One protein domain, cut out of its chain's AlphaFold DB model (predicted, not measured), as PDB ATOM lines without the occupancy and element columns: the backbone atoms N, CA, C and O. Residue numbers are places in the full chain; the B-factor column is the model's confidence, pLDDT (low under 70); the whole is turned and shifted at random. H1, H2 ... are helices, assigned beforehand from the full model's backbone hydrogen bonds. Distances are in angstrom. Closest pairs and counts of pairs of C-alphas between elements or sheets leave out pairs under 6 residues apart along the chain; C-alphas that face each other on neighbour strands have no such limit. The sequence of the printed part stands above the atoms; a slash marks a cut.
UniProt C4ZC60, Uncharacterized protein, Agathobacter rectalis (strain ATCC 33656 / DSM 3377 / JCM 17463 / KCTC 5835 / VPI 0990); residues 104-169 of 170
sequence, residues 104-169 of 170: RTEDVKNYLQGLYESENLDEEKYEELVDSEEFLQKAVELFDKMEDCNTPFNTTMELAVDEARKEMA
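This is residues 104 to 169 of the 170 residues of an uncharacterized protein of Agathobacter rectalis (strain ATCC 33656 / DSM 3377 / JCM 17463 / KCTC 5835 / VPI 0990) (UniProt C4ZC60). What shape do the helices make? Two pairs of helices sit next to each other: H1 and H2 lie side by side as a hairpin, while H3 and H4 cross steeply, and residues 105 to 109 of H1 pack on H3. What is the make-up? The class is all helix, 66 printed residues with four named helices, H1 to H4 in chain order, and no named strand. How large is it? It is compact, with a radius of gyration of the C-alphas of 11.1 A and spans of 34 by 23 by 19 A.

Where do the first helices run? H1 is residues 105 to 117, 18.5 A long, beginning at C-alpha 105 (9.682, 114.390, 254.168). H2 is residues 123 to 131, 12.0 A. Which follow? H3 is residues 133 to 146, 19.9 A. H4 is residues 153 to 168, 22.3 A, ending at C-alpha 168 (5.824, 118.535, 238.301).

How does H1 stand to H2? They touch as a helical hairpin, at a shallow tilt of 4 degrees, opposite ways; their closest C-alphas, Lys 109 and Val 130, are 6.1 A apart. What does H3 touch? H3 and H4 touch at a steep tilt of 52 degrees, opposite ways, with the closest C-alphas, Phe 143 and Ala 160, 5.0 A apart. H1, with residues 105 to 109 alone, touches H3 about perpendicular at 79 degrees, the closest C-alphas being Thr 105 and Leu 136 at 5.9 A. H2 and H3 only just touch, only at the corner, with 3 pairs of C-alphas within 8 A, the closest Leu 129 and Phe 135 at 6.4 A. And H4? H1 and H4 only just touch, with 3 pairs of C-alphas within 8 A, the closest Val 108 and Met 157 at 7.2 A; H2 and H4 are apart. Are the backbones in range? In H1, H2, H3 and H4 every O i to N i+4 pair is within hydrogen-bond range.

How far does it reach? The two C-alphas farthest apart, of Glu 124 and Asn 150, are 34.2 A apart. Is anything cut or weak? The printed part has no cut and no long link; its mean pLDDT is 90.3, and Cys 149 is under 70.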
ATOM      1  N   ARG A 104      13.469 115.333 255.732       85.25
ATOM      2  CA  ARG A 104      12.498 116.438 255.799       85.25
ATOM      3  C   ARG A 104      11.147 116.096 255.176       85.25
ATOM      4  O   ARG A 104      10.269 116.953 255.102       85.25
ATOM      5  N   THR A 105      10.950 114.851 254.747       90.19
ATOM      6  CA  THR A 105       9.682 114.390 254.168       90.19
ATOM      7  C   THR A 105       8.500 114.657 255.101       90.19
ATOM      8  O   THR A 105       7.440 115.091 254.649       90.19
ATOM      9  N   GLU A 106       8.679 114.450 256.408       90.06
ATOM     10  CA  GLU A 106       7.609 114.677 257.383       90.06
ATOM     11  C   GLU A 106       7.285 116.169 257.554       90.06
ATOM     12  O   GLU A 106       6.122 116.532 257.702       90.06
ATOM     13  N   ASP A 107       8.280 117.053 257.448       90.56
ATOM     14  CA  ASP A 107       8.057 118.502 257.493       90.56
ATOM     15  C   ASP A 107       7.222 118.980 256.295       90.56
ATOM     16  O   ASP A 107       6.310 119.796 256.458       90.56
ATOM     17  N   VAL A 108       7.478 118.429 255.101       92.31
ATOM     18  CA  VAL A 108       6.669 118.698 253.900       92.31
ATOM     19  C   VAL A 108       5.232 118.207 254.095       92.31
ATOM     20  O   VAL A 108       4.289 118.942 253.798       92.31
ATOM     21  N   LYS A 109       5.038 116.996 254.638       93.88
ATOM     22  CA  LYS A 109       3.696 116.456 254.925       93.88
ATOM     23  C   LYS A 109       2.936 117.308 255.936       93.88
ATOM     24  O   LYS A 109       1.783 117.648 255.688       93.88
ATOM     25  N   ASN A 110       3.591 117.715 257.021       93.19
ATOM     26  CA  ASN A 110       3.001 118.596 258.029       93.19
ATOM     27  C   ASN A 110       2.589 119.946 257.426       93.19
ATOM     28  O   ASN A 110       1.519 120.471 257.740       93.19
ATOM     29  N   TYR A 111       3.402 120.499 256.523       93.38
ATOM     30  CA  TYR A 111       3.049 121.717 255.799       93.38
ATOM     31  C   TYR A 111       1.818 121.521 254.897       93.38
ATOM     32  O   TYR A 111       0.890 122.330 254.944       93.38
ATOM     33  N   LEU A 112       1.764 120.431 254.121       93.94
ATOM     34  CA  LEU A 112       0.601 120.090 253.290       93.94
ATOM     35  C   LEU A 112      -0.667 119.891 254.130       93.94
ATOM     36  O   LEU A 112      -1.729 120.382 253.748       93.94
ATOM     37  N   GLN A 113      -0.552 119.228 255.283       94.06
ATOM     38  CA  GLN A 113      -1.661 119.047 256.217       94.06
ATOM     39  C   GLN A 113      -2.161 120.400 256.725       94.06
ATOM     40  O   GLN A 113      -3.364 120.651 256.714       94.06
ATOM     41  N   GLY A 114      -1.251 121.311 257.082       92.19
ATOM     42  CA  GLY A 114      -1.610 122.673 257.471       92.19
ATOM     43  C   GLY A 114      -2.352 123.436 256.367       92.19
ATOM     44  O   GLY A 114      -3.299 124.169 256.655       92.19
ATOM     45  N   LEU A 115      -1.979 123.248 255.094       93.00
ATOM     46  CA  LEU A 115      -2.712 123.830 253.960       93.00
ATOM     47  C   LEU A 115      -4.118 123.238 253.806       93.00
ATOM     48  O   LEU A 115      -5.058 123.987 253.539       93.00
ATOM     49  N   TYR A 116      -4.271 121.928 253.993       92.94
ATOM     50  CA  TYR A 116      -5.571 121.257 253.954       92.94
ATOM     51  C   TYR A 116      -6.489 121.733 255.090       92.94
ATOM     52  O   TYR A 116      -7.608 122.179 254.846       92.94
ATOM     53  N   GLU A 117      -5.987 121.745 256.328       92.94
ATOM     54  CA  GLU A 117      -6.729 122.201 257.511       92.94
ATOM     55  C   GLU A 117      -7.133 123.682 257.435       92.94
ATOM     56  O   GLU A 117      -8.120 124.093 258.047       92.94
ATOM     57  N   SER A 118      -6.382 124.488 256.680       92.50
ATOM     58  CA  SER A 118      -6.679 125.905 256.437       92.50
ATOM     59  C   SER A 118      -7.489 126.168 255.160       92.50
ATOM     60  O   SER A 118      -7.628 127.327 254.769       92.50
ATOM     61  N   GLU A 119      -8.032 125.120 254.526       89.50
ATOM     62  CA  GLU A 119      -8.834 125.169 253.289       89.50
ATOM     63  C   GLU A 119      -8.096 125.782 252.076       89.50
ATOM     64  O   GLU A 119      -8.713 126.195 251.093       89.50
ATOM     65  N   ASN A 120      -6.761 125.822 252.119       90.19
ATOM     66  CA  ASN A 120      -5.905 126.287 251.022       90.19
ATOM     67  C   ASN A 120      -5.491 125.153 250.069       90.19
ATOM     68  O   ASN A 120      -4.872 125.404 249.032       90.19
ATOM     69  N   LEU A 121      -5.822 123.909 250.416       90.69
ATOM     70  CA  LEU A 121      -5.610 122.714 249.608       90.69
ATOM     71  C   LEU A 121      -6.844 121.814 249.723       90.69
ATOM     72  O   LEU A 121      -7.317 121.558 250.828       90.69
ATOM     73  N   ASP A 122      -7.385 121.367 248.593       93.00
ATOM     74  CA  ASP A 122      -8.508 120.430 248.585       93.00
ATOM     75  C   ASP A 122      -8.064 119.005 248.958       93.00
ATOM     76  O   ASP A 122      -6.888 118.666 248.851       93.00
ATOM     77  N   GLU A 123      -9.009 118.184 249.422       93.06
ATOM     78  CA  GLU A 123      -8.749 116.820 249.909       93.06
ATOM     79  C   GLU A 123      -8.109 115.928 248.837       93.06
ATOM     80  O   GLU A 123      -7.122 115.258 249.117       93.06
ATOM     81  N   GLU A 124      -8.614 115.978 247.599       92.50
ATOM     82  CA  GLU A 124      -8.116 115.157 246.486       92.50
ATOM     83  C   GLU A 124      -6.653 115.493 246.172       92.50
ATOM     84  O   GLU A 124      -5.811 114.597 246.100       92.50
ATOM     85  N   LYS A 125      -6.318 116.786 246.070       91.75
ATOM     86  CA  LYS A 125      -4.928 117.221 245.875       91.75
ATOM     87  C   LYS A 125      -4.045 116.976 247.086       91.75
ATOM     88  O   LYS A 125      -2.853 116.735 246.931       91.75
ATOM     89  N   TYR A 126      -4.582 117.102 248.293       93.44
ATOM     90  CA  TYR A 126      -3.829 116.804 249.502       93.44
ATOM     91  C   TYR A 126      -3.397 115.334 249.522       93.44
ATOM     92  O   TYR A 126      -2.207 115.065 249.689       93.44
ATOM     93  N   GLU A 127      -4.328 114.407 249.275       92.81
ATOM     94  CA  GLU A 127      -4.037 112.974 249.182       92.81
ATOM     95  C   GLU A 127      -3.046 112.677 248.047       92.81
ATOM     96  O   GLU A 127      -2.046 111.999 248.277       92.81
ATOM     97  N   GLU A 128      -3.245 113.260 246.857       93.69
ATOM     98  CA  GLU A 128      -2.324 113.102 245.719       93.69
ATOM     99  C   GLU A 128      -0.882 113.498 246.075       93.69
ATOM    100  O   GLU A 128       0.067 112.784 245.746       93.69
ATOM    101  N   LEU A 129      -0.704 114.634 246.755       94.06
ATOM    102  CA  LEU A 129       0.618 115.162 247.086       94.06
ATOM    103  C   LEU A 129       1.282 114.421 248.251       94.06
ATOM    104  O   LEU A 129       2.494 114.213 248.220       94.06
ATOM    105  N   VAL A 130       0.517 114.027 249.275       93.38
ATOM    106  CA  VAL A 130       1.054 113.308 250.445       93.38
ATOM    107  C   VAL A 130       1.411 111.858 250.115       93.38
ATOM    108  O   VAL A 130       2.369 111.332 250.687       93.38
ATOM    109  N   ASP A 131       0.704 111.230 249.173       93.62
ATOM    110  CA  ASP A 131       0.993 109.859 248.732       93.62
ATOM    111  C   ASP A 131       2.054 109.790 247.615       93.62
ATOM    112  O   ASP A 131       2.579 108.713 247.312       93.62
ATOM    113  N   SER A 132       2.414 110.926 247.008       94.81
ATOM    114  CA  SER A 132       3.423 110.997 245.948       94.81
ATOM    115  C   SER A 132       4.842 111.118 246.513       94.81
ATOM    116  O   SER A 132       5.338 112.205 246.810       94.81
ATOM    117  N   GLU A 133       5.545 109.986 246.603       93.06
ATOM    118  CA  GLU A 133       6.954 109.948 247.028       93.06
ATOM    119  C   GLU A 133       7.858 110.821 246.138       93.06
ATOM    120  O   GLU A 133       8.750 111.504 246.641       93.06
ATOM    121  N   GLU A 134       7.595 110.856 244.827       93.56
ATOM    122  CA  GLU A 134       8.330 111.698 243.875       93.56
ATOM    123  C   GLU A 134       8.157 113.189 244.198       93.56
ATOM    124  O   GLU A 134       9.134 113.940 244.201       93.56
ATOM    125  N   PHE A 135       6.933 113.609 244.532       95.06
ATOM    126  CA  PHE A 135       6.651 114.986 244.929       95.06
ATOM    127  C   PHE A 135       7.343 115.357 246.237       95.06
ATOM    128  O   PHE A 135       7.996 116.399 246.318       95.06
ATOM    129  N   LEU A 136       7.236 114.495 247.247       94.50
ATOM    130  CA  LEU A 136       7.834 114.732 248.557       94.50
ATOM    131  C   LEU A 136       9.357 114.861 248.464       94.50
ATOM    132  O   LEU A 136       9.919 115.834 248.965       94.50
ATOM    133  N   GLN A 137      10.020 113.942 247.753       92.50
ATOM    134  CA  GLN A 137      11.466 114.016 247.525       92.50
ATOM    135  C   GLN A 137      11.846 115.293 246.776       92.50
ATOM    136  O   GLN A 137      12.809 115.969 247.141       92.50
ATOM    137  N   LYS A 138      11.064 115.674 245.761       93.88
ATOM    138  CA  LYS A 138      11.318 116.890 244.990       93.88
ATOM    139  C   LYS A 138      11.192 118.161 245.832       93.88
ATOM    140  O   LYS A 138      12.029 119.057 245.708       93.88
ATOM    141  N   ALA A 139      10.170 118.239 246.681       93.38
ATOM    142  CA  ALA A 139       9.973 119.352 247.602       93.38
ATOM    143  C   ALA A 139      11.132 119.457 248.606       93.38
ATOM    144  O   ALA A 139      11.653 120.552 248.808       93.38
ATOM    145  N   VAL A 140      11.599 118.329 249.155       91.44
ATOM    146  CA  VAL A 140      12.778 118.289 250.040       91.44
ATOM    147  C   VAL A 140      14.039 118.766 249.311       91.44
ATOM    148  O   VAL A 140      14.727 119.659 249.799       91.44
ATOM    149  N   GLU A 141      14.313 118.264 248.103       90.75
ATOM    150  CA  GLU A 141      15.477 118.700 247.317       90.75
ATOM    151  C   GLU A 141      15.471 120.205 247.012       90.75
ATOM    152  O   GLU A 141      16.531 120.835 246.928       90.75
ATOM    153  N   LEU A 142      14.293 120.776 246.749       91.62
ATOM    154  CA  LEU A 142      14.144 122.208 246.502       91.62
ATOM    155  C   LEU A 142      14.299 123.003 247.795       91.62
ATOM    156  O   LEU A 142      14.984 124.025 247.780       91.62
ATOM    157  N   PHE A 143      13.755 122.506 248.907       90.62
ATOM    158  CA  PHE A 143      13.946 123.101 250.223       90.62
ATOM    159  C   PHE A 143      15.433 123.197 250.569       90.62
ATOM    160  O   PHE A 143      15.914 124.288 250.854       90.62
ATOM    161  N   ASP A 144      16.190 122.107 250.438       86.38
ATOM    162  CA  ASP A 144      17.626 122.078 250.753       86.38
ATOM    163  C   ASP A 144      18.455 123.037 249.883       86.38
ATOM    164  O   ASP A 144      19.494 123.545 250.308       86.38
ATOM    165  N   LYS A 145      18.007 123.312 248.651       86.44
ATOM    166  CA  LYS A 145      18.646 124.295 247.759       86.44
ATOM    167  C   LYS A 145      18.297 125.738 248.114       86.44
ATOM    168  O   LYS A 145      19.093 126.631 247.822       86.44
ATOM    169  N   MET A 146      17.097 125.965 248.641       88.12
ATOM    170  CA  MET A 146      16.570 127.293 248.956       88.12
ATOM    171  C   MET A 146      16.852 127.718 250.396       88.12
ATOM    172  O   MET A 146      16.844 128.915 250.673       88.12
ATOM    173  N   GLU A 147      17.088 126.766 251.302       81.12
ATOM    174  CA  GLU A 147      17.322 127.044 252.711       81.12
ATOM    175  C   GLU A 147      18.546 127.945 252.884       81.12
ATOM    176  O   GLU A 147      19.687 127.588 252.585       81.12
ATOM    177  N   ASP A 148      18.293 129.135 253.420       78.38
ATOM    178  CA  ASP A 148      19.323 130.038 253.891       78.38
ATOM    179  C   ASP A 148      19.026 130.464 255.334       78.38
ATOM    180  O   ASP A 148      17.884 130.487 255.791       78.38
ATOM    181  N   CYS A 149      20.066 130.816 256.093       64.88
ATOM    182  CA  CYS A 149      19.901 131.203 257.498       64.88
ATOM    183  C   CYS A 149      19.180 132.554 257.699       64.88
ATOM    184  O   CYS A 149      19.040 132.995 258.844       64.88
ATOM    185  N   ASN A 150      18.783 133.248 256.626       75.94
ATOM    186  CA  ASN A 150      18.145 134.565 256.676       75.94
ATOM    187  C   ASN A 150      16.643 134.512 256.355       75.94
ATOM    188  O   ASN A 150      15.930 135.470 256.659       75.94
ATOM    189  N   THR A 151      16.166 133.410 255.781       77.75
ATOM    190  CA  THR A 151      14.781 133.202 255.375       77.75
ATOM    191  C   THR A 151      14.086 132.303 256.397       77.75
ATOM    192  O   THR A 151      14.617 131.254 256.761       77.75
ATOM    193  N   PRO A 152      12.907 132.690 256.918       84.44
ATOM    194  CA  PRO A 152      12.158 131.837 257.833       84.44
ATOM    195  C   PRO A 152      11.874 130.458 257.226       84.44
ATOM    196  O   PRO A 152      11.567 130.347 256.038       84.44
ATOM    197  N   PHE A 153      11.906 129.420 258.063       84.56
ATOM    198  CA  PHE A 153      11.644 128.038 257.655       84.56
ATOM    199  C   PHE A 153      10.327 127.901 256.875       84.56
ATOM    200  O   PHE A 153      10.333 127.422 255.747       84.56
ATOM    201  N   ASN A 154       9.220 128.417 257.425       85.00
ATOM    202  CA  ASN A 154       7.899 128.326 256.791       85.00
ATOM    203  C   ASN A 154       7.857 128.999 255.413       85.00
ATOM    204  O   ASN A 154       7.211 128.490 254.507       85.00
ATOM    205  N   THR A 155       8.569 130.117 255.243       88.19
ATOM    206  CA  THR A 155       8.670 130.807 253.951       88.19
ATOM    207  C   THR A 155       9.471 129.980 252.949       88.19
ATOM    208  O   THR A 155       9.087 129.881 251.791       88.19
ATOM    209  N   THR A 156      10.562 129.352 253.389       90.94
ATOM    210  CA  THR A 156      11.351 128.444 252.542       90.94
ATOM    211  C   THR A 156      10.528 127.215 252.140       90.94
ATOM    212  O   THR A 156      10.565 126.810 250.982       90.94
ATOM    213  N   MET A 157       9.733 126.665 253.065       92.94
ATOM    214  CA  MET A 157       8.861 125.510 252.824       92.94
ATOM    215  C   MET A 157       7.769 125.816 251.800       92.94
ATOM    216  O   MET A 157       7.594 125.057 250.850       92.94
ATOM    217  N   GLU A 158       7.094 126.956 251.946       93.00
ATOM    218  CA  GLU A 158       6.110 127.445 250.974       93.00
ATOM    219  C   GLU A 158       6.719 127.559 249.570       93.00
ATOM    220  O   GLU A 158       6.191 126.989 248.616       93.00
ATOM    221  N   LEU A 159       7.882 128.210 249.451       93.12
ATOM    222  CA  LEU A 159       8.575 128.367 248.169       93.12
ATOM    223  C   LEU A 159       8.977 127.025 247.544       93.12
ATOM    224  O   LEU A 159       8.822 126.847 246.335       93.12
ATOM    225  N   ALA A 160       9.478 126.087 248.348       93.38
ATOM    226  CA  ALA A 160       9.903 124.774 247.877       93.38
ATOM    227  C   ALA A 160       8.724 123.929 247.371       93.38
ATOM    228  O   ALA A 160       8.807 123.343 246.290       93.38
ATOM    229  N   VAL A 161       7.615 123.905 248.116       93.00
ATOM    230  CA  VAL A 161       6.386 123.180 247.753       93.00
ATOM    231  C   VAL A 161       5.745 123.774 246.500       93.00
ATOM    232  O   VAL A 161       5.371 123.031 245.588       93.00
ATOM    233  N   ASP A 162       5.663 125.100 246.409       93.06
ATOM    234  CA  ASP A 162       5.113 125.778 245.235       93.06
ATOM    235  C   ASP A 162       5.955 125.544 243.982       93.06
ATOM    236  O   ASP A 162       5.415 125.371 242.887       93.06
ATOM    237  N   GLU A 163       7.281 125.542 244.114       94.25
ATOM    238  CA  GLU A 163       8.164 125.268 242.984       94.25
ATOM    239  C   GLU A 163       8.122 123.789 242.575       94.25
ATOM    240  O   GLU A 163       8.078 123.498 241.380       94.25
ATOM    241  N   ALA A 164       8.017 122.858 243.530       94.12
ATOM    242  CA  ALA A 164       7.824 121.436 243.240       94.12
ATOM    243  C   ALA A 164       6.539 121.194 242.434       94.12
ATOM    244  O   ALA A 164       6.575 120.513 241.408       94.12
ATOM    245  N   ARG A 165       5.421 121.818 242.838       91.06
ATOM    246  CA  ARG A 165       4.137 121.753 242.115       91.06
ATOM    247  C   ARG A 165       4.271 122.250 240.675       91.06
ATOM    248  O   ARG A 165       3.865 121.568 239.737       91.06
ATOM    249  N   LYS A 166       4.933 123.398 240.479       92.62
ATOM    250  CA  LYS A 166       5.198 123.951 239.139       92.62
ATOM    251  C   LYS A 166       6.066 123.034 238.283       92.62
ATOM    252  O   LYS A 166       5.744 122.835 237.113       92.62
ATOM    253  N   GLU A 167       7.162 122.507 238.831       90.94
ATOM    254  CA  GLU A 167       8.089 121.642 238.090       90.94
ATOM    255  C   GLU A 167       7.447 120.303 237.704       90.94
ATOM    256  O   GLU A 167       7.748 119.767 236.636       90.94
ATOM    257  N   MET A 168       6.539 119.792 238.538       88.25
ATOM    258  CA  MET A 168       5.824 118.535 238.301       88.25
ATOM    259  C   MET A 168       4.505 118.711 237.537       88.25
ATOM    260  O   MET A 168       3.910 117.722 237.119       88.25
ATOM    261  N   ALA A 169       4.093 119.958 237.287       82.06
ATOM    262  CA  ALA A 169       2.842 120.330 236.625       82.06
ATOM    263  C   ALA A 169       1.575 119.800 237.333       82.06
ATOM    264  O   ALA A 169       0.634 119.363 236.662       82.06
TER     265      ALA A 169